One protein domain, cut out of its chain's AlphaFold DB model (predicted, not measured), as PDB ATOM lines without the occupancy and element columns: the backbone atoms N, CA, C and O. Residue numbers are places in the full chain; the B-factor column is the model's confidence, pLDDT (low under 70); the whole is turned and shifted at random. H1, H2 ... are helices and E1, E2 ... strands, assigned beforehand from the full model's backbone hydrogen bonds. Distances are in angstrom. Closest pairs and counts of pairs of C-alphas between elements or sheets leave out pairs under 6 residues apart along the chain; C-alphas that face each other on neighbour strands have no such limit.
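What this domain is: This is residues 24 to 203 of the 218 residues of an uncharacterized protein of Robiginitomaculum sp (UniProt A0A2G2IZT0). A strongly twisted five-stranded sheet forms the core, in three layers with helices on both faces: H2 and H6 on one, H3 and H7 on the other. At one end of the long axis H1, H4 and H5 gather beyond the sheet; round the opposite end loops part of residues 37 to 64, a long stretch with no named element. The printed part has 180 residues, with seven named helices and five named strands in the order H1 E1 H2 E2 H3 H4 H5 E3 H6 E4 E5 H7. The mixed sheet runs E1 E3 E2 E4 E5, and the class is mixed, helices and strands, though under half of the residues, 89, are in named elements. The whole is compact, with a radius of gyration of the C-alphas of 16.3 A, yet elongated, spanning 51 by 31 by 31 A.

How they stand to each other: Start at the inner strands E3, residues 135 to 141, and E2, residues 83 to 88: they are parallel at 26 degrees, with N 84 and O 136 2.8 A apart, within hydrogen-bond range. On the other side of E3, the edge strand E1, residues 34 to 36, is parallel to it at 54 degrees; look for N 137 and O 35, 2.8 A apart. Beyond E2, E4, residues 167 to 171, is antiparallel at 162 degrees, with N 85 and O 169 2.8 A apart. E4 forms a hairpin with the edge strand E5, residues 178 to 180, where N 170 and O 179 are 2.8 A apart. H2, residues 65 to 78, is on the sheet at a height of 8.7 A, over E3 and E2 and along the strands, at 0 degrees to E3 on the local plane; its closest C-alphas to E3 are those of Ala 76 and Ser 136, 5.8 A apart. E1, H2 and E2 form a split strand-helix-strand unit, two strands running the same way with E3 between them, and its crossover is right-handed. On the same face as H2, H6, residues 145 to 153, touches H2 through residues 65 to 66 of H2 alone, with the closest C-alphas, those of Ser 65 and Gly 147, 5.2 A apart. On the opposite face, H7, residues 191 to 201, is over E4 at a height of 9.6 A, slantwise at 40 degrees on the local plane. H3, residues 93 to 102, is on the sheet too; its closest C-alpha pair with E2 is Gly 88 and Cys 95, 6.3 A apart. H4, residues 111 to 115, touches H7, with the C-alphas of Ile 114 and Gly 192 closest at 4.4 A, and also touches H1, residues 24 to 30, with those of Leu 29 and His 111 closest at 4.7 A. H5, residues 120 to 128, is close to H4 but not clearly touching, the closest C-alphas being those of Val 115 and Leu 123, 6.2 A apart. E2, then H3, H4 and H5, then E3 form a strand-helix-strand unit, two parallel neighbour strands with helices between. In the seven helices every O i to N i+4 pair is within hydrogen-bond range.

Where its parts are: Find C-alpha 24 at (50.763, 67.773, 46.414), where H1 begins. H2 runs 19.8 A from C-alpha 65 at (62.553, 31.932, 43.731). E3 measures 19.6 A, E2 15.8 A, H7 15.4 A and H3 14.2 A. H7 ends at C-alpha 201, (70.606, 52.311, 33.588).

The domain as a whole: The two C-alphas farthest apart are those of Asp 48 and Lys 120, at 52.1 A. The printed part has no cut. The links from E1 to H2, 28 residues, and from H6 to E4, 13 residues, are long. The mean pLDDT of the printed part is 90.3; residues 52 to 54 and 183 to 187 are under 70.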
ATOM      1  N   PRO A  24      50.686  69.155  46.885       75.00
ATOM      2  CA  PRO A  24      50.763  67.773  46.414       75.00
ATOM      3  C   PRO A  24      52.189  67.364  46.015       75.00
ATOM      4  O   PRO A  24      52.507  66.179  45.941       75.00
ATOM      5  N   LEU A  25      53.092  68.320  45.774       78.94
ATOM      6  CA  LEU A  25      54.516  68.036  45.619       78.94
ATOM      7  C   LEU A  25      55.189  67.667  46.952       78.94
ATOM      8  O   LEU A  25      55.974  66.722  46.994       78.94
ATOM      9  N   THR A  26      54.876  68.379  48.037       81.12
ATOM     10  CA  THR A  26      55.418  68.120  49.379       81.12
ATOM     11  C   THR A  26      55.011  66.737  49.880       81.12
ATOM     12  O   THR A  26      55.871  65.993  50.350       81.12
ATOM     13  N   ASP A  27      53.747  66.348  49.696       83.88
ATOM     14  CA  ASP A  27      53.261  65.024  50.109       83.88
ATOM     15  C   ASP A  27      53.942  63.897  49.325       83.88
ATOM     16  O   ASP A  27      54.339  62.873  49.889       83.88
ATOM     17  N   ARG A  28      54.163  64.096  48.019       85.62
ATOM     18  CA  ARG A  28      54.895  63.127  47.195       85.62
ATOM     19  C   ARG A  28      56.344  62.978  47.640       85.62
ATOM     20  O   ARG A  28      56.823  61.846  47.717       85.62
ATOM     21  N   LEU A  29      57.019  64.081  47.976       88.81
ATOM     22  CA  LEU A  29      58.422  64.078  48.403       88.81
ATOM     23  C   LEU A  29      58.657  63.253  49.672       88.81
ATOM     24  O   LEU A  29      59.665  62.554  49.741       88.81
ATOM     25  N   VAL A  30      57.727  63.284  50.628       90.12
ATOM     26  CA  VAL A  30      57.828  62.514  51.881       90.12
ATOM     27  C   VAL A  30      57.255  61.100  51.775       90.12
ATOM     28  O   VAL A  30      57.400  60.300  52.699       90.12
ATOM     29  N   SER A  31      56.612  60.757  50.656       90.88
ATOM     30  CA  SER A  31      56.044  59.425  50.478       90.88
ATOM     31  C   SER A  31      57.149  58.365  50.293       90.88
ATOM     32  O   SER A  31      58.145  58.637  49.606       90.88
ATOM     33  N   PRO A  32      56.992  57.146  50.851       94.44
ATOM     34  CA  PRO A  32      57.978  56.077  50.700       94.44
ATOM     35  C   PRO A  32      58.234  55.731  49.232       94.44
ATOM     36  O   PRO A  32      57.294  55.625  48.445       94.44
ATOM     37  N   LEU A  33      59.495  55.533  48.864       95.38
ATOM     38  CA  LEU A  33      59.903  55.195  47.498       95.38
ATOM     39  C   LEU A  33      59.553  53.743  47.132       95.38
ATOM     40  O   LEU A  33      59.223  53.436  45.987       95.38
ATOM     41  N   PHE A  34      59.631  52.848  48.115       96.56
ATOM     42  CA  PHE A  34      59.556  51.408  47.910       96.56
ATOM     43  C   PHE A  34      58.239  50.815  48.384       96.56
ATOM     44  O   PHE A  34      57.742  51.151  49.459       96.56
ATOM     45  N   GLU A  35      57.751  49.836  47.631       95.94
ATOM     46  CA  GLU A  35      56.620  49.005  48.025       95.94
ATOM     47  C   GLU A  35      56.898  47.516  47.771       95.94
ATOM     48  O   GLU A  35      57.667  47.170  46.872       95.94
ATOM     49  N   PRO A  36      56.310  46.596  48.556       96.94
ATOM     50  CA  PRO A  36      56.411  45.170  48.268       96.94
ATOM     51  C   PRO A  36      55.801  44.827  46.901       96.94
ATOM     52  O   PRO A  36      54.678  45.225  46.591       96.94
ATOM     53  N   ALA A  37      56.519  44.036  46.103       97.69
ATOM     54  CA  ALA A  37      56.022  43.563  44.811       97.69
ATOM     55  C   ALA A  37      54.950  42.464  44.953       97.69
ATOM     56  O   ALA A  37      54.116  42.295  44.068       97.69
ATOM     57  N   LEU A  38      54.970  41.704  46.053       96.69
ATOM     58  CA  LEU A  38      54.029  40.618  46.342       96.69
ATOM     59  C   LEU A  38      53.961  40.305  47.839       96.69
ATOM     60  O   LEU A  38      54.858  40.682  48.602       96.69
ATOM     61  N   ALA A  39      52.932  39.557  48.237       95.25
ATOM     62  CA  ALA A  39      52.878  38.890  49.529       95.25
ATOM     63  C   ALA A  39      53.429  37.461  49.394       95.25
ATOM     64  O   ALA A  39      52.922  36.641  48.635       95.25
ATOM     65  N   TYR A  40      54.487  37.132  50.141       93.12
ATOM     66  CA  TYR A  40      55.109  35.800  50.055       93.12
ATOM     67  C   TYR A  40      54.197  34.674  50.552       93.12
ATOM     68  O   TYR A  40      54.498  33.509  50.312       93.12
ATOM     69  N   SER A  41      53.125  34.998  51.278       91.06
ATOM     70  CA  SER A  41      52.080  34.050  51.682       91.06
ATOM     71  C   SER A  41      51.409  33.359  50.501       91.06
ATOM     72  O   SER A  41      50.964  32.230  50.663       91.06
ATOM     73  N   ASP A  42      51.384  34.008  49.339       91.25
ATOM     74  CA  ASP A  42      50.609  33.573  48.170       91.25
ATOM     75  C   ASP A  42      51.353  32.523  47.335       91.25
ATOM     76  O   ASP A  42      50.848  32.005  46.345       91.25
ATOM     77  N   ILE A  43      52.589  32.222  47.723       92.50
ATOM     78  CA  ILE A  43      53.449  31.234  47.085       92.50
ATOM     79  C   ILE A  43      53.497  30.037  48.022       92.50
ATOM     80  O   ILE A  43      53.601  30.225  49.229       92.50
ATOM     81  N   SER A  44      53.428  28.808  47.520       91.38
ATOM     82  CA  SER A  44      53.501  27.622  48.383       91.38
ATOM     83  C   SER A  44      54.909  27.424  48.948       91.38
ATOM     84  O   SER A  44      55.903  27.891  48.389       91.38
ATOM     85  N   MET A  45      55.007  26.764  50.104       90.25
ATOM     86  CA  MET A  45      56.298  26.254  50.565       90.25
ATOM     87  C   MET A  45      56.655  24.992  49.778       90.25
ATOM     88  O   MET A  45      55.771  24.215  49.436       90.25
ATOM     89  N   GLN A  46      57.942  24.790  49.508       88.44
ATOM     90  CA  GLN A  46      58.445  23.534  48.956       88.44
ATOM     91  C   GLN A  46      58.371  22.447  50.035       88.44
ATOM     92  O   GLN A  46      58.849  22.669  51.150       88.44
ATOM     93  N   GLU A  47      57.765  21.303  49.702       83.00
ATOM     94  CA  GLU A  47      57.438  20.224  50.649       83.00
ATOM     95  C   GLU A  47      58.679  19.684  51.381       83.00
ATOM     96  O   GLU A  47      58.646  19.499  52.595       83.00
ATOM     97  N   ASP A  48      59.808  19.569  50.677       83.75
ATOM     98  CA  ASP A  48      61.051  18.993  51.211       83.75
ATOM     99  C   ASP A  48      62.035  20.032  51.783       83.75
ATOM    100  O   ASP A  48      63.206  19.735  52.044       83.75
ATOM    101  N   CYS A  49      61.605  21.282  51.989       85.12
ATOM    102  CA  CYS A  49      62.507  22.308  52.503       85.12
ATOM    103  C   CYS A  49      62.765  22.155  54.007       85.12
ATOM    104  O   CYS A  49      61.895  22.395  54.844       85.12
ATOM    105  N   THR A  50      64.011  21.843  54.360       81.31
ATOM    106  CA  THR A  50      64.451  21.654  55.755       81.31
ATOM    107  C   THR A  50      65.111  22.891  56.372       81.31
ATOM    108  O   THR A  50      65.471  22.875  57.555       81.31
ATOM    109  N   GLU A  51      65.273  23.983  55.612       78.12
ATOM    110  CA  GLU A  51      65.854  25.217  56.144       78.12
ATOM    111  C   GLU A  51      64.976  25.788  57.267       78.12
ATOM    112  O   GLU A  51      63.782  26.024  57.096       78.12
ATOM    113  N   ARG A  52      65.581  26.054  58.432       68.50
ATOM    114  CA  ARG A  52      64.900  26.730  59.544       68.50
ATOM    115  C   ARG A  52      64.942  28.244  59.321       68.50
ATOM    116  O   ARG A  52      66.011  28.835  59.494       68.50
ATOM    117  N   PRO A  53      63.820  28.908  58.990       66.81
ATOM    118  CA  PRO A  53      63.822  30.353  58.823       66.81
ATOM    119  C   PRO A  53      63.999  31.061  60.173       66.81
ATOM    120  O   PRO A  53      63.458  30.638  61.199       66.81
ATOM    121  N   LEU A  54      64.691  32.202  60.156       69.00
ATOM    122  CA  LEU A  54      64.516  33.223  61.191       69.00
ATOM    123  C   LEU A  54      63.058  33.716  61.135       69.00
ATOM    124  O   LEU A  54      62.493  33.807  60.050       69.00
ATOM    125  N   ARG A  55      62.418  33.999  62.278       75.00
ATOM    126  CA  ARG A  55      60.989  34.369  62.326       75.00
ATOM    127  C   ARG A  55      60.795  35.870  62.610       75.00
ATOM    128  O   ARG A  55      61.262  36.314  63.658       75.00
ATOM    129  N   PRO A  56      60.063  36.630  61.765       78.56
ATOM    130  CA  PRO A  56      59.651  36.303  60.391       78.56
ATOM    131  C   PRO A  56      60.820  36.443  59.386       78.56
ATOM    132  O   PRO A  56      61.630  37.364  59.535       78.56
ATOM    133  N   PRO A  57      60.918  35.575  58.357       87.38
ATOM    134  CA  PRO A  57      61.997  35.652  57.375       87.38
ATOM    135  C   PRO A  57      61.739  36.789  56.386       87.38
ATOM    136  O   PRO A  57      60.597  37.017  55.986       87.38
ATOM    137  N   LYS A  58      62.797  37.487  55.960       92.00
ATOM    138  CA  LYS A  58      62.716  38.466  54.858       92.00
ATOM    139  C   LYS A  58      63.124  37.852  53.525       92.00
ATOM    140  O   LYS A  58      62.740  38.373  52.481       92.00
ATOM    141  N   TYR A  59      63.916  36.782  53.561       94.44
ATOM    142  CA  TYR A  59      64.343  36.028  52.391       94.44
ATOM    143  C   TYR A  59      63.836  34.592  52.523       94.44
ATOM    144  O   TYR A  59      64.234  33.861  53.425       94.44
ATOM    145  N   HIS A  60      62.944  34.184  51.626       93.81
ATOM    146  CA  HIS A  60      62.224  32.921  51.758       93.81
ATOM    147  C   HIS A  60      62.977  31.783  51.066       93.81
ATOM    148  O   HIS A  60      62.816  31.560  49.872       93.81
ATOM    149  N   ALA A  61      63.796  31.047  51.819       93.12
ATOM    150  CA  ALA A  61      64.558  29.919  51.284       93.12
ATOM    151  C   ALA A  61      63.702  28.704  50.897       93.12
ATOM    152  O   ALA A  61      64.113  27.920  50.054       93.12
ATOM    153  N   CYS A  62      62.509  28.568  51.480       93.12
ATOM    154  CA  CYS A  62      61.598  27.446  51.237       93.12
ATOM    155  C   CYS A  62      60.468  27.762  50.253       93.12
ATOM    156  O   CYS A  62      59.452  27.078  50.250       93.12
ATOM    157  N   ARG A  63      60.588  28.836  49.473       94.31
ATOM    158  CA  ARG A  63      59.607  29.227  48.456       94.31
ATOM    159  C   ARG A  63      60.337  29.387  47.137       94.31
ATOM    160  O   ARG A  63      61.425  29.953  47.137       94.31
ATOM    161  N   ASP A  64      59.749  28.908  46.049       95.19
ATOM    162  CA  ASP A  64      60.411  28.903  44.747       95.19
ATOM    163  C   ASP A  64      60.778  30.325  44.285       95.19
ATOM    164  O   ASP A  64      59.910  31.178  44.084       95.19
ATOM    165  N   SER A  65      62.078  30.600  44.131       96.69
ATOM    166  CA  SER A  65      62.553  31.932  43.731       96.69
ATOM    167  C   SER A  65      62.117  32.318  42.321       96.69
ATOM    168  O   SER A  65      61.909  33.506  42.072       96.69
ATOM    169  N   GLY A  66      61.966  31.353  41.410       97.19
ATOM    170  CA  GLY A  66      61.483  31.605  40.054       97.19
ATOM    171  C   GLY A  66      60.054  32.143  40.066       97.19
ATOM    172  O   GLY A  66      59.786  33.192  39.483       97.19
ATOM    173  N   GLN A  67      59.166  31.491  40.816       97.31
ATOM    174  CA  GLN A  67      57.784  31.912  41.018       97.31
ATOM    175  C   GLN A  67      57.697  33.250  41.762       97.31
ATOM    176  O   GLN A  67      56.921  34.118  41.366       97.31
ATOM    177  N   ILE A  68      58.529  33.463  42.792       98.25
ATOM    178  CA  ILE A  68      58.644  34.766  43.469       98.25
ATOM    179  C   ILE A  68      58.974  35.867  42.453       98.25
ATOM    180  O   ILE A  68      58.301  36.896  42.419       98.25
ATOM    181  N   TYR A  69      60.003  35.669  41.627       98.31
ATOM    182  CA  TYR A  69      60.419  36.661  40.641       98.31
ATOM    183  C   TYR A  69      59.350  36.899  39.569       98.31
ATOM    184  O   TYR A  69      59.027  38.051  39.291       98.31
ATOM    185  N   ALA A  70      58.760  35.838  39.015       98.06
ATOM    186  CA  ALA A  70      57.731  35.937  37.983       98.06
ATOM    187  C   ALA A  70      56.481  36.684  38.479       98.06
ATOM    188  O   ALA A  70      55.993  37.598  37.808       98.06
ATOM    189  N   ASN A  71      56.004  36.364  39.686       98.19
ATOM    190  CA  ASN A  71      54.870  37.055  40.301       98.19
ATOM    191  C   ASN A  71      55.210  38.525  40.590       98.19
ATOM    192  O   ASN A  71      54.403  39.413  40.324       98.19
ATOM    193  N   ALA A  72      56.420  38.802  41.089       98.50
ATOM    194  CA  ALA A  72      56.863  40.166  41.364       98.50
ATOM    195  C   ALA A  72      56.963  41.010  40.090       98.50
ATOM    196  O   ALA A  72      56.537  42.163  40.090       98.50
ATOM    197  N   LEU A  73      57.493  40.439  39.005       98.50
ATOM    198  CA  LEU A  73      57.592  41.104  37.710       98.50
ATOM    199  C   LEU A  73      56.207  41.371  37.118       98.50
ATOM    200  O   LEU A  73      55.950  42.481  36.660       98.50
ATOM    201  N   THR A  74      55.299  40.397  37.197       98.31
ATOM    202  CA  THR A  74      53.906  40.550  36.749       98.31
ATOM    203  C   THR A  74      53.211  41.690  37.496       98.31
ATOM    204  O   THR A  74      52.651  42.591  36.874       98.31
ATOM    205  N   ASN A  75      53.319  41.713  38.826       98.31
ATOM    206  CA  ASN A  75      52.711  42.755  39.651       98.31
ATOM    207  C   ASN A  75      53.332  44.135  39.403       98.31
ATOM    208  O   ASN A  75      52.608  45.124  39.313       98.31
ATOM    209  N   ALA A  76      54.658  44.217  39.263       98.19
ATOM    210  CA  ALA A  76      55.342  45.467  38.935       98.19
ATOM    211  C   ALA A  76      54.907  45.998  37.557       98.19
ATOM    212  O   ALA A  76      54.651  47.193  37.408       98.19
ATOM    213  N   THR A  77      54.740  45.104  36.576       98.19
ATOM    214  CA  THR A  77      54.250  45.441  35.230       98.19
ATOM    215  C   THR A  77      52.827  45.991  35.283       98.19
ATOM    216  O   THR A  77      52.566  47.059  34.736       98.19
ATOM    217  N   ALA A  78      51.923  45.311  36.000       97.44
ATOM    218  CA  ALA A  78      50.530  45.735  36.156       97.44
ATOM    219  C   ALA A  78      50.393  47.106  36.840       97.44
ATOM    220  O   ALA A  78      49.466  47.857  36.553       97.44
ATOM    221  N   LYS A  79      51.335  47.448  37.726       95.75
ATOM    222  CA  LYS A  79      51.397  48.748  38.408       95.75
ATOM    223  C   LYS A  79      52.123  49.835  37.610       95.75
ATOM    224  O   LYS A  79      52.177  50.970  38.074       95.75
ATOM    225  N   GLY A  80      52.727  49.508  36.465       95.19
ATOM    226  CA  GLY A  80      53.569  50.448  35.717       95.19
ATOM    227  C   GLY A  80      54.842  50.864  36.468       95.19
ATOM    228  O   GLY A  80      55.330  51.973  36.279       95.19
ATOM    229  N   GLN A  81      55.370  50.008  37.349       96.88
ATOM    230  CA  GLN A  81      56.511  50.316  38.215       96.88
ATOM    231  C   GLN A  81      57.755  49.512  37.825       96.88
ATOM    232  O   GLN A  81      57.626  48.336  37.474       96.88
ATOM    233  N   PRO A  82      58.977  50.060  37.953       97.88
ATOM    234  CA  PRO A  82      60.187  49.243  37.934       97.88
ATOM    235  C   PRO A  82      60.213  48.237  39.088       97.88
ATOM    236  O   PRO A  82      59.634  48.463  40.154       97.88
ATOM    237  N   LEU A  83      60.952  47.146  38.888       98.62
ATOM    238  CA  LEU A  83      61.193  46.125  39.900       98.62
ATOM    239  C   LEU A  83      62.650  46.179  40.370       98.62
ATOM    240  O   LEU A  83      63.578  46.076  39.573       98.62
ATOM    241  N   MET A  84      62.850  46.268  41.682       98.12
ATOM    242  CA  MET A  84      64.133  46.027  42.329       98.12
ATOM    243  C   MET A  84      64.124  44.642  42.983       98.12
ATOM    244  O   MET A  84      63.371  44.371  43.924       98.12
ATOM    245  N   VAL A  85      64.994  43.764  42.497       98.12
ATOM    246  CA  VAL A  85      65.219  42.420  43.029       98.12
ATOM    247  C   VAL A  85      66.449  42.443  43.925       98.12
ATOM    248  O   VAL A  85      67.540  42.828  43.509       98.12
ATOM    249  N   ILE A  86      66.274  41.998  45.164       97.19
ATOM    250  CA  ILE A  86      67.334  41.937  46.162       97.19
ATOM    251  C   ILE A  86      67.711  40.477  46.383       97.19
ATOM    252  O   ILE A  86      66.961  39.723  47.004       97.19
ATOM    253  N   PHE A  87      68.899  40.083  45.943       96.94
ATOM    254  CA  PHE A  87      69.464  38.780  46.273       96.94
ATOM    255  C   PHE A  87      70.206  38.858  47.611       96.94
ATOM    256  O   PHE A  87      71.213  39.558  47.750       96.94
ATOM    257  N   GLY A  88      69.727  38.122  48.612       95.50
ATOM    258  CA  GLY A  88      70.305  38.120  49.955       95.50
ATOM    259  C   GLY A  88      69.830  36.955  50.816       95.50
ATOM    260  O   GLY A  88      69.258  35.992  50.323       95.50
ATOM    261  N   PHE A  89      70.118  37.008  52.112       94.00
ATOM    262  CA  PHE A  89      69.657  36.025  53.099       94.00
ATOM    263  C   PHE A  89      69.629  36.677  54.486       94.00
ATOM    264  O   PHE A  89      70.348  37.644  54.727       94.00
ATOM    265  N   ASP A  90      68.818  36.182  55.421       92.44
ATOM    266  CA  ASP A  90      68.531  36.913  56.669       92.44
ATOM    267  C   ASP A  90      69.749  37.118  57.593       92.44
ATOM    268  O   ASP A  90      69.827  38.111  58.321       92.44
ATOM    269  N   SER A  91      70.746  36.225  57.552       90.94
ATOM    270  CA  SER A  91      71.980  36.354  58.346       90.94
ATOM    271  C   SER A  91      73.064  37.238  57.708       90.94
ATOM    272  O   SER A  91      74.069  37.517  58.356       90.94
ATOM    273  N   CYS A  92      72.862  37.728  56.483       91.00
ATOM    274  CA  CYS A  92      73.794  38.592  55.748       91.00
ATOM    275  C   CYS A  92      73.957  39.972  56.429       91.00
ATOM    276  O   CYS A  92      72.987  40.736  56.473       91.00
ATOM    277  N   PRO A  93      75.160  40.351  56.918       91.06
ATOM    278  CA  PRO A  93      75.368  41.630  57.607       91.06
ATOM    279  C   PRO A  93      75.020  42.852  56.749       91.06
ATOM    280  O   PRO A  93      74.290  43.732  57.200       91.06
ATOM    281  N   GLY A  94      75.458  42.867  55.485       90.44
ATOM    282  CA  GLY A  94      75.140  43.947  54.548       90.44
ATOM    283  C   GLY A  94      73.641  44.065  54.257       90.44
ATOM    284  O   GLY A  94      73.095  45.161  54.197       90.44
ATOM    285  N   CYS A  95      72.940  42.934  54.176       92.62
ATOM    286  CA  CYS A  95      71.499  42.894  53.956       92.62
ATOM    287  C   CYS A  95      70.739  43.447  55.172       92.62
ATOM    288  O   CYS A  95      69.750  44.159  55.012       92.62
ATOM    289  N   LYS A  96      71.212  43.169  56.398       92.12
ATOM    290  CA  LYS A  96      70.673  43.768  57.629       92.12
ATOM    291  C   LYS A  96      70.893  45.282  57.664       92.12
ATOM    292  O   LYS A  96      69.957  46.004  57.998       92.12
ATOM    293  N   ALA A  97      72.092  45.745  57.302       91.06
ATOM    294  CA  ALA A  97      72.417  47.170  57.244       91.06
ATOM    295  C   ALA A  97      71.518  47.910  56.243       91.06
ATOM    296  O   ALA A  97      70.833  48.853  56.629       91.06
ATOM    297  N   MET A  98      71.418  47.411  55.010       91.19
ATOM    298  CA  MET A  98      70.522  47.956  53.987       91.19
ATOM    299  C   MET A  98      69.057  47.947  54.445       91.19
ATOM    300  O   MET A  98      68.361  48.942  54.300       91.19
ATOM    301  N   HIS A  99      68.577  46.863  55.067       91.75
ATOM    302  CA  HIS A  99      67.214  46.821  55.609       91.75
ATOM    303  C   HIS A  99      66.937  47.897  56.660       91.75
ATOM    304  O   HIS A  99      65.835  48.428  56.683       91.75
ATOM    305  N   LYS A 100      67.919  48.212  57.508       91.12
ATOM    306  CA  LYS A 100      67.803  49.270  58.516       91.12
ATOM    307  C   LYS A 100      67.906  50.675  57.913       91.12
ATOM    308  O   LYS A 100      67.342  51.600  58.466       91.12
ATOM    309  N   GLN A 101      68.657  50.849  56.830       91.06
ATOM    310  CA  GLN A 101      68.916  52.172  56.250       91.06
ATOM    311  C   GLN A 101      67.894  52.579  55.187       91.06
ATOM    312  O   GLN A 101      67.600  53.757  55.053       91.06
ATOM    313  N   VAL A 102      67.375  51.612  54.429       92.00
ATOM    314  CA  VAL A 102      66.546  51.863  53.239       92.00
ATOM    315  C   VAL A 102      65.069  51.572  53.503       92.00
ATOM    316  O   VAL A 102      64.178  52.276  53.033       92.00
ATOM    317  N   PHE A 103      64.797  50.509  54.263       92.88
ATOM    318  CA  PHE A 103      63.452  49.953  54.433       92.88
ATOM    319  C   PHE A 103      62.949  50.036  55.881       92.88
ATOM    320  O   PHE A 103      62.058  49.269  56.248       92.88
ATOM    321  N   ASP A 104      63.529  50.903  56.718       92.19
ATOM    322  CA  ASP A 104      63.027  51.126  58.076       92.19
ATOM    323  C   ASP A 104      61.631  51.763  57.998       92.19
ATOM    324  O   ASP A 104      61.505  52.857  57.458       92.19
ATOM    325  N   PRO A 105      60.572  51.139  58.542       89.19
ATOM    326  CA  PRO A 105      59.233  51.720  58.514       89.19
ATOM    327  C   PRO A 105      59.126  53.077  59.223       89.19
ATOM    328  O   PRO A 105      58.213  53.840  58.924       89.19
ATOM    329  N   LYS A 106      60.025  53.380  60.170       92.25
ATOM    330  CA  LYS A 106      60.053  54.671  60.878       92.25
ATOM    331  C   LYS A 106      60.734  55.767  60.066       92.25
ATOM    332  O   LYS A 106      60.398  56.938  60.222       92.25
ATOM    333  N   HIS A 107      61.689  55.379  59.226       91.75
ATOM    334  CA  HIS A 107      62.500  56.273  58.408       91.75
ATOM    335  C   HIS A 107      62.723  55.646  57.022       91.75
ATOM    336  O   HIS A 107      63.852  55.271  56.693       91.75
ATOM    337  N   PRO A 108      61.655  55.451  56.225       93.19
ATOM    338  CA  PRO A 108      61.789  54.805  54.928       93.19
ATOM    339  C   PRO A 108      62.513  55.743  53.968       93.19
ATOM    340  O   PRO A 108      62.356  56.958  54.058       93.19
ATOM    341  N   THR A 109      63.239  55.193  52.995       94.31
ATOM    342  CA  THR A 109      63.674  56.006  51.854       94.31
ATOM    343  C   THR A 109      62.452  56.584  51.145       94.31
ATOM    344  O   THR A 109      61.489  55.870  50.844       94.31
ATOM    345  N   THR A 110      62.505  57.878  50.871       94.19
ATOM    346  CA  THR A 110      61.436  58.681  50.283       94.19
ATOM    347  C   THR A 110      61.811  59.175  48.890       94.19
ATOM    348  O   THR A 110      62.916  58.950  48.388       94.19
ATOM    349  N   HIS A 111      60.891  59.884  48.243       92.00
ATOM    350  CA  HIS A 111      61.172  60.515  46.959       92.00
ATOM    351  C   HIS A 111      62.180  61.662  47.091       92.00
ATOM    352  O   HIS A 111      63.000  61.857  46.196       92.00
ATOM    353  N   ALA A 112      62.172  62.394  48.209       90.69
ATOM    354  CA  ALA A 112      63.143  63.456  48.472       90.69
ATOM    355  C   ALA A 112      64.597  62.950  48.404       90.69
ATOM    356  O   ALA A 112      65.486  63.670  47.942       90.69
ATOM    357  N   ASP A 113      64.826  61.694  48.796       91.38
ATOM    358  CA  ASP A 113      66.154  61.079  48.805       91.38
ATOM    359  C   ASP A 113      66.695  60.809  47.393       91.38
ATOM    360  O   ASP A 113      67.905  60.873  47.178       91.38
ATOM    361  N   ILE A 114      65.816  60.562  46.414       91.12
ATOM    362  CA  ILE A 114      66.203  60.208  45.040       91.12
ATOM    363  C   ILE A 114      66.147  61.395  44.072       91.12
ATOM    364  O   ILE A 114      67.044  61.545  43.243       91.12
ATOM    365  N   VAL A 115      65.143  62.275  44.173       89.50
ATOM    366  CA  VAL A 115      64.882  63.304  43.142       89.50
ATOM    367  C   VAL A 115      66.026  64.306  42.976       89.50
ATOM    368  O   VAL A 115      66.276  64.776  41.868       89.50
ATOM    369  N   LYS A 116      66.782  64.579  44.047       88.38
ATOM    370  CA  LYS A 116      67.987  65.428  44.012       88.38
ATOM    371  C   LYS A 116      69.106  64.847  43.137       88.38
ATOM    372  O   LYS A 116      69.969  65.594  42.684       88.38
ATOM    373  N   TYR A 117      69.095  63.539  42.889       91.25
ATOM    374  CA  TYR A 117      70.081  62.836  42.066       91.25
ATOM    375  C   TYR A 117      69.602  62.544  40.646       91.25
ATOM    376  O   TYR A 117      70.353  61.935  39.886       91.25
ATOM    377  N   LEU A 118      68.392  62.963  40.272       89.69
ATOM    378  CA  LEU A 118      67.903  62.855  38.900       89.69
ATOM    379  C   LEU A 118      68.504  63.951  38.015       89.69
ATOM    380  O   LEU A 118      68.907  65.017  38.494       89.69
ATOM    381  N   SER A 119      68.537  63.706  36.706       88.56
ATOM    382  CA  SER A 119      68.829  64.751  35.724       88.56
ATOM    383  C   SER A 119      67.783  65.874  35.781       88.56
ATOM    384  O   SER A 119      66.639  65.650  36.182       88.56
ATOM    385  N   LYS A 120      68.134  67.100  35.358       86.94
ATOM    386  CA  LYS A 120      67.167  68.221  35.312       86.94
ATOM    387  C   LYS A 120      65.883  67.879  34.531       86.94
ATOM    388  O   LYS A 120      64.807  68.168  35.051       86.94
ATOM    389  N   PRO A 121      65.943  67.253  33.337       86.38
ATOM    390  CA  PRO A 121      64.737  66.819  32.634       86.38
ATOM    391  C   PRO A 121      63.898  65.816  33.434       86.38
ATOM    392  O   PRO A 121      62.687  65.986  33.526       86.38
ATOM    393  N   ALA A 122      64.529  64.820  34.066       88.19
ATOM    394  CA  ALA A 122      63.829  63.824  34.875       88.19
ATOM    395  C   ALA A 122      63.189  64.436  36.134       88.19
ATOM    396  O   ALA A 122      62.056  64.101  36.473       88.19
ATOM    397  N   LEU A 123      63.870  65.380  36.792       87.25
ATOM    398  CA  LEU A 123      63.311  66.135  37.913       87.25
ATOM    399  C   LEU A 123      62.104  66.975  37.477       87.25
ATOM    400  O   LEU A 123      61.075  66.960  38.147       87.25
ATOM    401  N   ASN A 124      62.201  67.672  36.343       86.81
ATOM    402  CA  ASN A 124      61.084  68.448  35.806       86.81
ATOM    403  C   ASN A 124      59.895  67.546  35.457       86.81
ATOM    404  O   ASN A 124      58.769  67.862  35.825       86.81
ATOM    405  N   ALA A 125      60.142  66.406  34.805       86.06
ATOM    406  CA  ALA A 125      59.107  65.422  34.502       86.06
ATOM    407  C   ALA A 125      58.440  64.896  35.781       86.06
ATOM    408  O   ALA A 125      57.220  64.800  35.836       86.06
ATOM    409  N   TYR A 126      59.218  64.633  36.834       85.38
ATOM    410  CA  TYR A 126      58.687  64.235  38.136       85.38
ATOM    411  C   TYR A 126      57.792  65.317  38.758       85.38
ATOM    412  O   TYR A 126      56.665  65.020  39.155       85.38
ATOM    413  N   ILE A 127      58.258  66.573  38.801       84.88
ATOM    414  CA  ILE A 127      57.497  67.710  39.351       84.88
ATOM    415  C   ILE A 127      56.167  67.882  38.609       84.88
ATOM    416  O   ILE A 127      55.132  68.050  39.257       84.88
ATOM    417  N   LEU A 128      56.208  67.820  37.273       84.69
ATOM    418  CA  LEU A 128      55.051  68.000  36.393       84.69
ATOM    419  C   LEU A 128      54.115  66.791  36.363       84.69
ATOM    420  O   LEU A 128      52.932  66.955  36.082       84.69
ATOM    421  N   SER A 129      54.618  65.585  36.631       79.69
ATOM    422  CA  SER A 129      53.763  64.407  36.754       79.69
ATOM    423  C   SER A 129      52.833  64.564  37.957       79.69
ATOM    424  O   SER A 129      53.204  65.195  38.942       79.69
ATOM    425  N   GLU A 130      51.646  63.965  37.917       76.38
ATOM    426  CA  GLU A 130      50.789  63.803  39.107       76.38
ATOM    427  C   GLU A 130      51.054  62.469  39.822       76.38
ATOM    428  O   GLU A 130      50.534  62.205  40.904       76.38
ATOM    429  N   GLN A 131      51.897  61.620  39.232       74.50
ATOM    430  CA  GLN A 131      52.218  60.302  39.754       74.50
ATOM    431  C   GLN A 131      53.461  60.349  40.645       74.50
ATOM    432  O   GLN A 131      54.325  61.219  40.532       74.50
ATOM    433  N   SER A 132      53.529  59.410  41.584       78.31
ATOM    434  CA  SER A 132      54.714  59.195  42.410       78.31
ATOM    435  C   SER A 132      55.570  58.100  41.774       78.31
ATOM    436  O   SER A 132      55.045  57.108  41.269       78.31
ATOM    437  N   LEU A 133      56.888  58.288  41.774       87.31
ATOM    438  CA  LEU A 133      57.836  57.292  41.287       87.31
ATOM    439  C   LEU A 133      57.938  56.170  42.325       87.31
ATOM    440  O   LEU A 133      58.657  56.296  43.307       87.31
ATOM    441  N   LYS A 134      57.225  55.064  42.119       94.31
ATOM    442  CA  LYS A 134      57.271  53.908  43.024       94.31
ATOM    443  C   LYS A 134      58.145  52.804  42.458       94.31
ATOM    444  O   LYS A 134      58.109  52.534  41.261       94.31
ATOM    445  N   ILE A 135      58.904  52.149  43.331       97.25
ATOM    446  CA  ILE A 135      59.728  50.993  42.980       97.25
ATOM    447  C   ILE A 135      59.175  49.769  43.712       97.25
ATOM    448  O   ILE A 135      59.211  49.696  44.944       97.25
ATOM    449  N   SER A 136      58.702  48.789  42.944       98.50
ATOM    450  CA  SER A 136      58.311  47.482  43.471       98.50
ATOM    451  C   SER A 136      59.555  46.715  43.925       98.50
ATOM    452  O   SER A 136      60.564  46.689  43.224       98.50
ATOM    453  N   VAL A 137      59.508  46.075  45.094       98.31
ATOM    454  CA  VAL A 137      60.656  45.372  45.691       98.31
ATOM    455  C   VAL A 137      60.337  43.916  45.975       98.31
ATOM    456  O   VAL A 137      59.348  43.592  46.639       98.31
ATOM    457  N   VAL A 138      61.241  43.033  45.558       98.38
ATOM    458  CA  VAL A 138      61.209  41.606  45.887       98.38
ATOM    459  C   VAL A 138      62.566  41.140  46.415       98.38
ATOM    460  O   VAL A 138      63.611  41.703  46.096       98.38
ATOM    461  N   ARG A 139      62.554  40.123  47.272       97.88
ATOM    462  CA  ARG A 139      63.717  39.560  47.958       97.88
ATOM    463  C   ARG A 139      63.832  38.085  47.603       97.88
ATOM    464  O   ARG A 139      62.898  37.315  47.801       97.88
ATOM    465  N   ILE A 140      65.002  37.705  47.113       97.81
ATOM    466  CA  ILE A 140      65.329  36.357  46.657       97.81
ATOM    467  C   ILE A 140      66.401  35.766  47.566       97.81
ATOM    468  O   ILE A 140      67.419  36.413  47.837       97.81
ATOM    469  N   HIS A 141      66.187  34.537  48.044       95.62
ATOM    470  CA  HIS A 141      67.143  33.877  48.929       95.62
ATOM    471  C   HIS A 141      68.382  33.405  48.152       95.62
ATOM    472  O   HIS A 141      68.401  32.331  47.558       95.62
ATOM    473  N   ALA A 142      69.455  34.193  48.196       94.62
ATOM    474  CA  ALA A 142      70.669  34.038  47.391       94.62
ATOM    475  C   ALA A 142      71.428  32.711  47.587       94.62
ATOM    476  O   ALA A 142      72.228  32.334  46.732       94.62
ATOM    477  N   LYS A 143      71.230  32.029  48.724       92.19
ATOM    478  CA  LYS A 143      71.908  30.760  49.050       92.19
ATOM    479  C   LYS A 143      71.095  29.514  48.712       92.19
ATOM    480  O   LYS A 143      71.681  28.439  48.646       92.19
ATOM    481  N   SER A 144      69.787  29.664  48.510       92.00
ATOM    482  CA  SER A 144      68.924  28.540  48.140       92.00
ATOM    483  C   SER A 144      69.264  28.044  46.734       92.00
ATOM    484  O   SER A 144      69.762  28.813  45.907       92.00
ATOM    485  N   GLU A 145      68.986  26.772  46.455       92.25
ATOM    486  CA  GLU A 145      69.194  26.191  45.127       92.25
ATOM    487  C   GLU A 145      68.420  26.965  44.051       92.25
ATOM    488  O   GLU A 145      69.019  27.449  43.090       92.25
ATOM    489  N   HIS A 146      67.118  27.177  44.264       94.25
ATOM    490  CA  HIS A 146      66.253  27.914  43.336       94.25
ATOM    491  C   HIS A 146      66.652  29.391  43.194       94.25
ATOM    492  O   HIS A 146      66.596  29.936  42.094       94.25
ATOM    493  N   GLY A 147      67.150  30.042  44.252       95.19
ATOM    494  CA  GLY A 147      67.669  31.411  44.169       95.19
ATOM    495  C   GLY A 147      68.948  31.510  43.338       95.19
ATOM    496  O   GLY A 147      69.117  32.452  42.561       95.19
ATOM    497  N   ARG A 148      69.843  30.517  43.445       94.81
ATOM    498  CA  ARG A 148      71.033  30.423  42.585       94.81
ATOM    499  C   ARG A 148      70.662  30.080  41.146       94.81
ATOM    500  O   ARG A 148      71.261  30.650  40.238       94.81
ATOM    501  N   ALA A 149      69.697  29.187  40.941       95.12
ATOM    502  CA  ALA A 149      69.188  28.839  39.618       95.12
ATOM    503  C   ALA A 149      68.588  30.065  38.914       95.12
ATOM    504  O   ALA A 149      68.949  30.344  37.774       95.12
ATOM    505  N   LEU A 150      67.780  30.863  39.623       96.81
ATOM    506  CA  LEU A 150      67.263  32.131  39.111       96.81
ATOM    507  C   LEU A 150      68.393  33.115  38.770       96.81
ATOM    508  O   LEU A 150      68.396  33.719  37.704       96.81
ATOM    509  N   ALA A 151      69.389  33.276  39.645       95.88
ATOM    510  CA  ALA A 151      70.509  34.173  39.353       95.88
ATOM    511  C   ALA A 151      71.294  33.744  38.096       95.88
ATOM    512  O   ALA A 151      71.807  34.600  37.377       95.88
ATOM    513  N   LYS A 152      71.382  32.437  37.812       95.25
ATOM    514  CA  LYS A 152      71.967  31.924  36.563       95.25
ATOM    515  C   LYS A 152      71.081  32.206  35.352       95.25
ATOM    516  O   LYS A 152      71.600  32.675  34.345       95.25
ATOM    517  N   SER A 153      69.772  31.953  35.438       95.31
ATOM    518  CA  SER A 153      68.853  32.187  34.312       95.31
ATOM    519  C   SER A 153      68.759  33.666  33.928       95.31
ATOM    520  O   SER A 153      68.577  33.982  32.758       95.31
ATOM    521  N   LEU A 154      68.967  34.567  34.891       94.38
ATOM    522  CA  LEU A 154      69.066  36.013  34.672       94.38
ATOM    523  C   LEU A 154      70.466  36.479  34.222       94.38
ATOM    524  O   LEU A 154      70.699  37.676  34.110       94.38
ATOM    525  N   GLY A 155      71.431  35.573  34.025       92.62
ATOM    526  CA  GLY A 155      72.795  35.917  33.599       92.62
ATOM    527  C   GLY A 155      73.655  36.628  34.656       92.62
ATOM    528  O   GLY A 155      74.773  37.046  34.361       92.62
ATOM    529  N   ILE A 156      73.171  36.742  35.896       91.56
ATOM    530  CA  ILE A 156      73.863  37.405  37.017       91.56
ATOM    531  C   ILE A 156      74.992  36.518  37.549       91.56
ATOM    532  O   ILE A 156      76.069  36.995  37.913       91.56
ATOM    533  N   LEU A 157      74.737  35.210  37.628       89.81
ATOM    534  CA  LEU A 157      75.661  34.226  38.174       89.81
ATOM    535  C   LEU A 157      76.214  33.334  37.060       89.81
ATOM    536  O   LEU A 157      75.464  32.625  36.401       89.81
ATOM    537  N   LYS A 158      77.540  33.316  36.901       85.31
ATOM    538  CA  LYS A 158      78.239  32.357  36.028       85.31
ATOM    539  C   LYS A 158      78.426  31.005  36.725       85.31
ATOM    540  O   LYS A 158      78.384  30.924  37.958       85.31
ATOM    541  N   ASP A 159      78.674  29.949  35.955       77.00
ATOM    542  CA  ASP A 159      78.952  28.618  36.502       77.00
ATOM    543  C   ASP A 159      80.163  28.614  37.442       77.00
ATOM    544  O   ASP A 159      81.160  29.294  37.214       77.00
ATOM    545  N   GLY A 160      80.031  27.905  38.567       72.12
ATOM    546  CA  GLY A 160      81.015  27.919  39.660       72.12
ATOM    547  C   GLY A 160      81.097  29.236  40.450       72.12
ATOM    548  O   GLY A 160      81.798  29.303  41.456       72.12
ATOM    549  N   GLY A 161      80.364  30.277  40.044       79.75
ATOM    550  CA  GLY A 161      80.381  31.588  40.679       79.75
ATOM    551  C   GLY A 161      79.710  31.627  42.053       79.75
ATOM    552  O   GLY A 161      78.829  30.824  42.391       79.75
ATOM    553  N   ARG A 162      80.088  32.645  42.836       83.31
ATOM    554  CA  ARG A 162      79.445  33.002  44.104       83.31
ATOM    555  C   ARG A 162      78.611  34.266  43.938       83.31
ATOM    556  O   ARG A 162      79.135  35.313  43.565       83.31
ATOM    557  N   LEU A 163      77.338  34.179  44.308       87.44
ATOM    558  CA  LEU A 163      76.456  35.337  44.377       87.44
ATOM    559  C   LEU A 163      76.828  36.193  45.597       87.44
ATOM    560  O   LEU A 163      76.840  35.702  46.730       87.44
ATOM    561  N   ARG A 164      77.194  37.459  45.371       87.69
ATOM    562  CA  ARG A 164      77.445  38.417  46.459       87.69
ATOM    563  C   ARG A 164      76.107  38.872  47.053       87.69
ATOM    564  O   ARG A 164      75.101  38.895  46.354       87.69
ATOM    565  N   SER A 165      76.085  39.183  48.347       90.94
ATOM    566  CA  SER A 165      74.866  39.602  49.050       90.94
ATOM    567  C   SER A 165      75.149  40.794  49.974       90.94
ATOM    568  O   SER A 165      76.127  40.729  50.725       90.94
ATOM    569  N   PRO A 166      74.290  41.830  49.988       93.06
ATOM    570  CA  PRO A 166      73.156  42.012  49.083       93.06
ATOM    571  C   PRO A 166      73.639  42.285  47.650       93.06
ATOM    572  O   PRO A 166      74.664  42.931  47.453       93.06
ATOM    573  N   LEU A 167      72.911  41.768  46.665       93.62
ATOM    574  CA  LEU A 167      73.042  42.167  45.264       93.62
ATOM    575  C   LEU A 167      71.711  42.759  44.821       93.62
ATOM    576  O   LEU A 167      70.660  42.165  45.071       93.62
ATOM    577  N   LEU A 168      71.775  43.928  44.190       94.81
ATOM    578  CA  LEU A 168      70.612  44.631  43.668       94.81
ATOM    579  C   LEU A 168      70.566  44.462  42.155       94.81
ATOM    580  O   LEU A 168      71.541  44.741  41.462       94.81
ATOM    581  N   LEU A 169      69.425  44.007  41.662       96.25
ATOM    582  CA  LEU A 169      69.090  43.973  40.249       96.25
ATOM    583  C   LEU A 169      67.899  44.903  40.038       96.25
ATOM    584  O   LEU A 169      66.846  44.716  40.648       96.25
ATOM    585  N   TYR A 170      68.060  45.881  39.161       97.56
ATOM    586  CA  TYR A 170      66.982  46.730  38.674       97.56
ATOM    587  C   TYR A 170      66.437  46.137  37.386       97.56
ATOM    588  O   TYR A 170      67.209  45.686  36.544       97.56
ATOM    589  N   VAL A 171      65.119  46.139  37.233       98.31
ATOM    590  CA  VAL A 171      64.424  45.664  36.039       98.31
ATOM    591  C   VAL A 171      63.378  46.699  35.651       98.31
ATOM    592  O   VAL A 171      62.516  47.067  36.455       98.31
ATOM    593  N   ASN A 172      63.433  47.158  34.408       98.19
ATOM    594  CA  ASN A 172      62.329  47.869  33.792       98.19
ATOM    595  C   ASN A 172      61.256  46.838  33.443       98.19
ATOM    596  O   ASN A 172      61.432  46.030  32.533       98.19
ATOM    597  N   SER A 173      60.160  46.838  34.199       97.50
ATOM    598  CA  SER A 173      59.102  45.832  34.068       97.50
ATOM    599  C   SER A 173      58.392  45.874  32.713       97.50
ATOM    600  O   SER A 173      57.869  44.857  32.275       97.50
ATOM    601  N   GLN A 174      58.421  47.021  32.027       96.94
ATOM    602  CA  GLN A 174      57.760  47.207  30.736       96.94
ATOM    603  C   GLN A 174      58.624  46.738  29.561       96.94
ATOM    604  O   GLN A 174      58.096  46.268  28.558       96.94
ATOM    605  N   THR A 175      59.950  46.871  29.665       96.81
ATOM    606  CA  THR A 175      60.873  46.570  28.552       96.81
ATOM    607  C   THR A 175      61.700  45.304  28.763       96.81
ATOM    608  O   THR A 175      62.303  44.806  27.818       96.81
ATOM    609  N   GLY A 176      61.781  44.794  29.995       94.31
ATOM    610  CA  GLY A 176      62.659  43.681  30.367       94.31
ATOM    611  C   GLY A 176      64.142  44.056  30.485       94.31
ATOM    612  O   GLY A 176      64.961  43.207  30.850       94.31
ATOM    613  N   GLN A 177      64.508  45.317  30.220       96.69
ATOM    614  CA  GLN A 177      65.866  45.811  30.440       96.69
ATOM    615  C   GLN A 177      66.227  45.685  31.919       96.69
ATOM    616  O   GLN A 177      65.436  46.046  32.791       96.69
ATOM    617  N   HIS A 178      67.427  45.192  32.209       96.31
ATOM    618  CA  HIS A 178      67.875  45.010  33.578       96.31
ATOM    619  C   HIS A 178      69.324  45.443  33.779       96.31
ATOM    620  O   HIS A 178      70.140  45.407  32.862       96.31
ATOM    621  N   TYR A 179      69.627  45.839  35.010       95.38
ATOM    622  CA  TYR A 179      70.932  46.328  35.429       95.38
ATOM    623  C   TYR A 179      71.281  45.764  36.804       95.38
ATOM    624  O   TYR A 179      70.492  45.851  37.747       95.38
ATOM    625  N   VAL A 180      72.474  45.185  36.929       93.06
ATOM    626  CA  VAL A 180      73.002  44.696  38.205       93.06
ATOM    627  C   VAL A 180      73.858  45.790  38.825       93.06
ATOM    628  O   VAL A 180      74.879  46.179  38.259       93.06
ATOM    629  N   ALA A 181      73.473  46.255  40.012       88.94
ATOM    630  CA  ALA A 181      74.247  47.249  40.734       88.94
ATOM    631  C   ALA A 181      75.627  46.692  41.131       88.94
ATOM    632  O   ALA A 181      75.741  45.511  41.488       88.94
ATOM    633  N   PRO A 182      76.679  47.530  41.136       81.06
ATOM    634  CA  PRO A 182      77.990  47.138  41.623       81.06
ATOM    635  C   PRO A 182      77.916  46.575  43.053       81.06
ATOM    636  O   PRO A 182      77.120  47.043  43.863       81.06
ATOM    637  N   PRO A 183      78.767  45.597  43.408       64.62
ATOM    638  CA  PRO A 183      78.651  44.829  44.653       64.62
ATOM    639  C   PRO A 183      79.024  45.599  45.931       64.62
ATOM    640  O   PRO A 183      79.018  45.019  47.017       64.62
ATOM    641  N   THR A 184      79.429  46.862  45.819       63.94
ATOM    642  CA  THR A 184      79.647  47.738  46.972       63.94
ATOM    643  C   THR A 184      78.296  48.067  47.588       63.94
ATOM    644  O   THR A 184      77.376  48.421  46.863       63.94
ATOM    645  N   LEU A 185      78.178  47.952  48.916       57.00
ATOM    646  CA  LEU A 185      76.916  48.182  49.631       57.00
ATOM    647  C   LEU A 185      76.269  49.520  49.275       57.00
ATOM    648  O   LEU A 185      75.059  49.584  49.291       57.00
ATOM    649  N   ALA A 186      77.057  50.524  48.911       62.31
ATOM    650  CA  ALA A 186      76.586  51.671  48.165       62.31
ATOM    651  C   ALA A 186      77.789  52.209  47.363       62.31
ATOM    652  O   ALA A 186      78.745  52.682  47.989       62.31
ATOM    653  N   PRO A 187      77.889  52.033  46.021       65.62
ATOM    654  CA  PRO A 187      78.991  52.643  45.272       65.62
ATOM    655  C   PRO A 187      79.010  54.163  45.453       65.62
ATOM    656  O   PRO A 187      80.082  54.775  45.409       65.62
ATOM    657  N   TYR A 188      77.846  54.764  45.707       74.88
ATOM    658  CA  TYR A 188      77.724  56.130  46.190       74.88
ATOM    659  C   TYR A 188      77.578  56.203  47.712       74.88
ATOM    660  O   TYR A 188      77.154  55.270  48.372       74.88
ATOM    661  N   CYS A 189      77.911  57.347  48.298       77.88
ATOM    662  CA  CYS A 189      77.772  57.547  49.742       77.88
ATOM    663  C   CYS A 189      76.333  57.777  50.218       77.88
ATOM    664  O   CYS A 189      76.104  57.938  51.414       77.88
ATOM    665  N   ASP A 190      75.383  57.808  49.287       83.69
ATOM    666  CA  ASP A 190      73.959  57.987  49.532       83.69
ATOM    667  C   ASP A 190      73.198  56.957  48.685       83.69
ATOM    668  O   ASP A 190      73.374  56.893  47.466       83.69
ATOM    669  N   TRP A 191      72.345  56.164  49.334       87.56
ATOM    670  CA  TRP A 191      71.498  55.163  48.684       87.56
ATOM    671  C   TRP A 191      70.603  55.760  47.591       87.56
ATOM    672  O   TRP A 191      70.399  55.137  46.552       87.56
ATOM    673  N   GLY A 192      70.108  56.984  47.778       90.75
ATOM    674  CA  GLY A 192      69.318  57.690  46.776       90.75
ATOM    675  C   GLY A 192      70.082  57.902  45.469       90.75
ATOM    676  O   GLY A 192      69.488  57.831  44.393       90.75
ATOM    677  N   ALA A 193      71.404  58.095  45.531       89.88
ATOM    678  CA  ALA A 193      72.238  58.229  44.340       89.88
ATOM    679  C   ALA A 193      72.394  56.892  43.601       89.88
ATOM    680  O   ALA A 193      72.370  56.877  42.369       89.88
ATOM    681  N   ASP A 194      72.514  55.780  44.334       89.50
ATOM    682  CA  ASP A 194      72.541  54.435  43.745       89.50
ATOM    683  C   ASP A 194      71.208  54.093  43.084       89.50
ATOM    684  O   ASP A 194      71.187  53.576  41.970       89.50
ATOM    685  N   PHE A 195      70.093  54.428  43.736       92.81
ATOM    686  CA  PHE A 195      68.756  54.190  43.199       92.81
ATOM    687  C   PHE A 195      68.504  55.017  41.940       92.81
ATOM    688  O   PHE A 195      68.040  54.466  40.944       92.81
ATOM    689  N   ALA A 196      68.872  56.302  41.944       92.88
ATOM    690  CA  ALA A 196      68.777  57.150  40.757       92.88
ATOM    691  C   ALA A 196      69.601  56.582  39.592       92.88
ATOM    692  O   ALA A 196      69.087  56.472  38.483       92.88
ATOM    693  N   ALA A 197      70.844  56.162  39.853       91.31
ATOM    694  CA  ALA A 197      71.688  55.539  38.837       91.31
ATOM    695  C   ALA A 197      71.077  54.233  38.307       91.31
ATOM    696  O   ALA A 197      71.016  54.032  37.102       91.31
ATOM    697  N   GLY A 198      70.566  53.370  39.191       93.38
ATOM    698  CA  GLY A 198      69.913  52.124  38.796       93.38
ATOM    699  C   GLY A 198      68.711  52.349  37.877       93.38
ATOM    700  O   GLY A 198      68.574  51.636  36.889       93.38
ATOM    701  N   LEU A 199      67.878  53.358  38.162       94.56
ATOM    702  CA  LEU A 199      66.728  53.716  37.323       94.56
ATOM    703  C   LEU A 199      67.129  54.299  35.960       94.56
ATOM    704  O   LEU A 199      66.421  54.075  34.977       94.56
ATOM    705  N   GLU A 200      68.237  55.038  35.890       93.25
ATOM    706  CA  GLU A 200      68.790  55.548  34.628       93.25
ATOM    707  C   GLU A 200      69.292  54.408  33.739       93.25
ATOM    708  O   GLU A 200      68.953  54.355  32.560       93.25
ATOM    709  N   GLU A 201      70.034  53.457  34.312       94.56
ATOM    710  CA  GLU A 201      70.606  52.311  33.588       94.56
ATOM    711  C   GLU A 201      69.542  51.371  33.004       94.56
ATOM    712  O   GLU A 201      69.803  50.668  32.029       94.56
ATOM    713  N   ILE A 202      68.329  51.360  33.568       95.69
ATOM    714  CA  ILE A 202      67.182  50.607  33.029       95.69
ATOM    715  C   ILE A 202      66.210  51.475  32.212       95.69
ATOM    716  O   ILE A 202      65.126  51.014  31.846       95.69
ATOM    717  N   GLY A 203      66.564  52.736  31.949       93.50
ATOM    718  CA  GLY A 203      65.781  53.644  31.109       93.50
ATOM    719  C   GLY A 203      64.431  54.069  31.695       93.50
ATOM    720  O   GLY A 203      63.538  54.448  30.944       93.50
TER     721      GLY A 203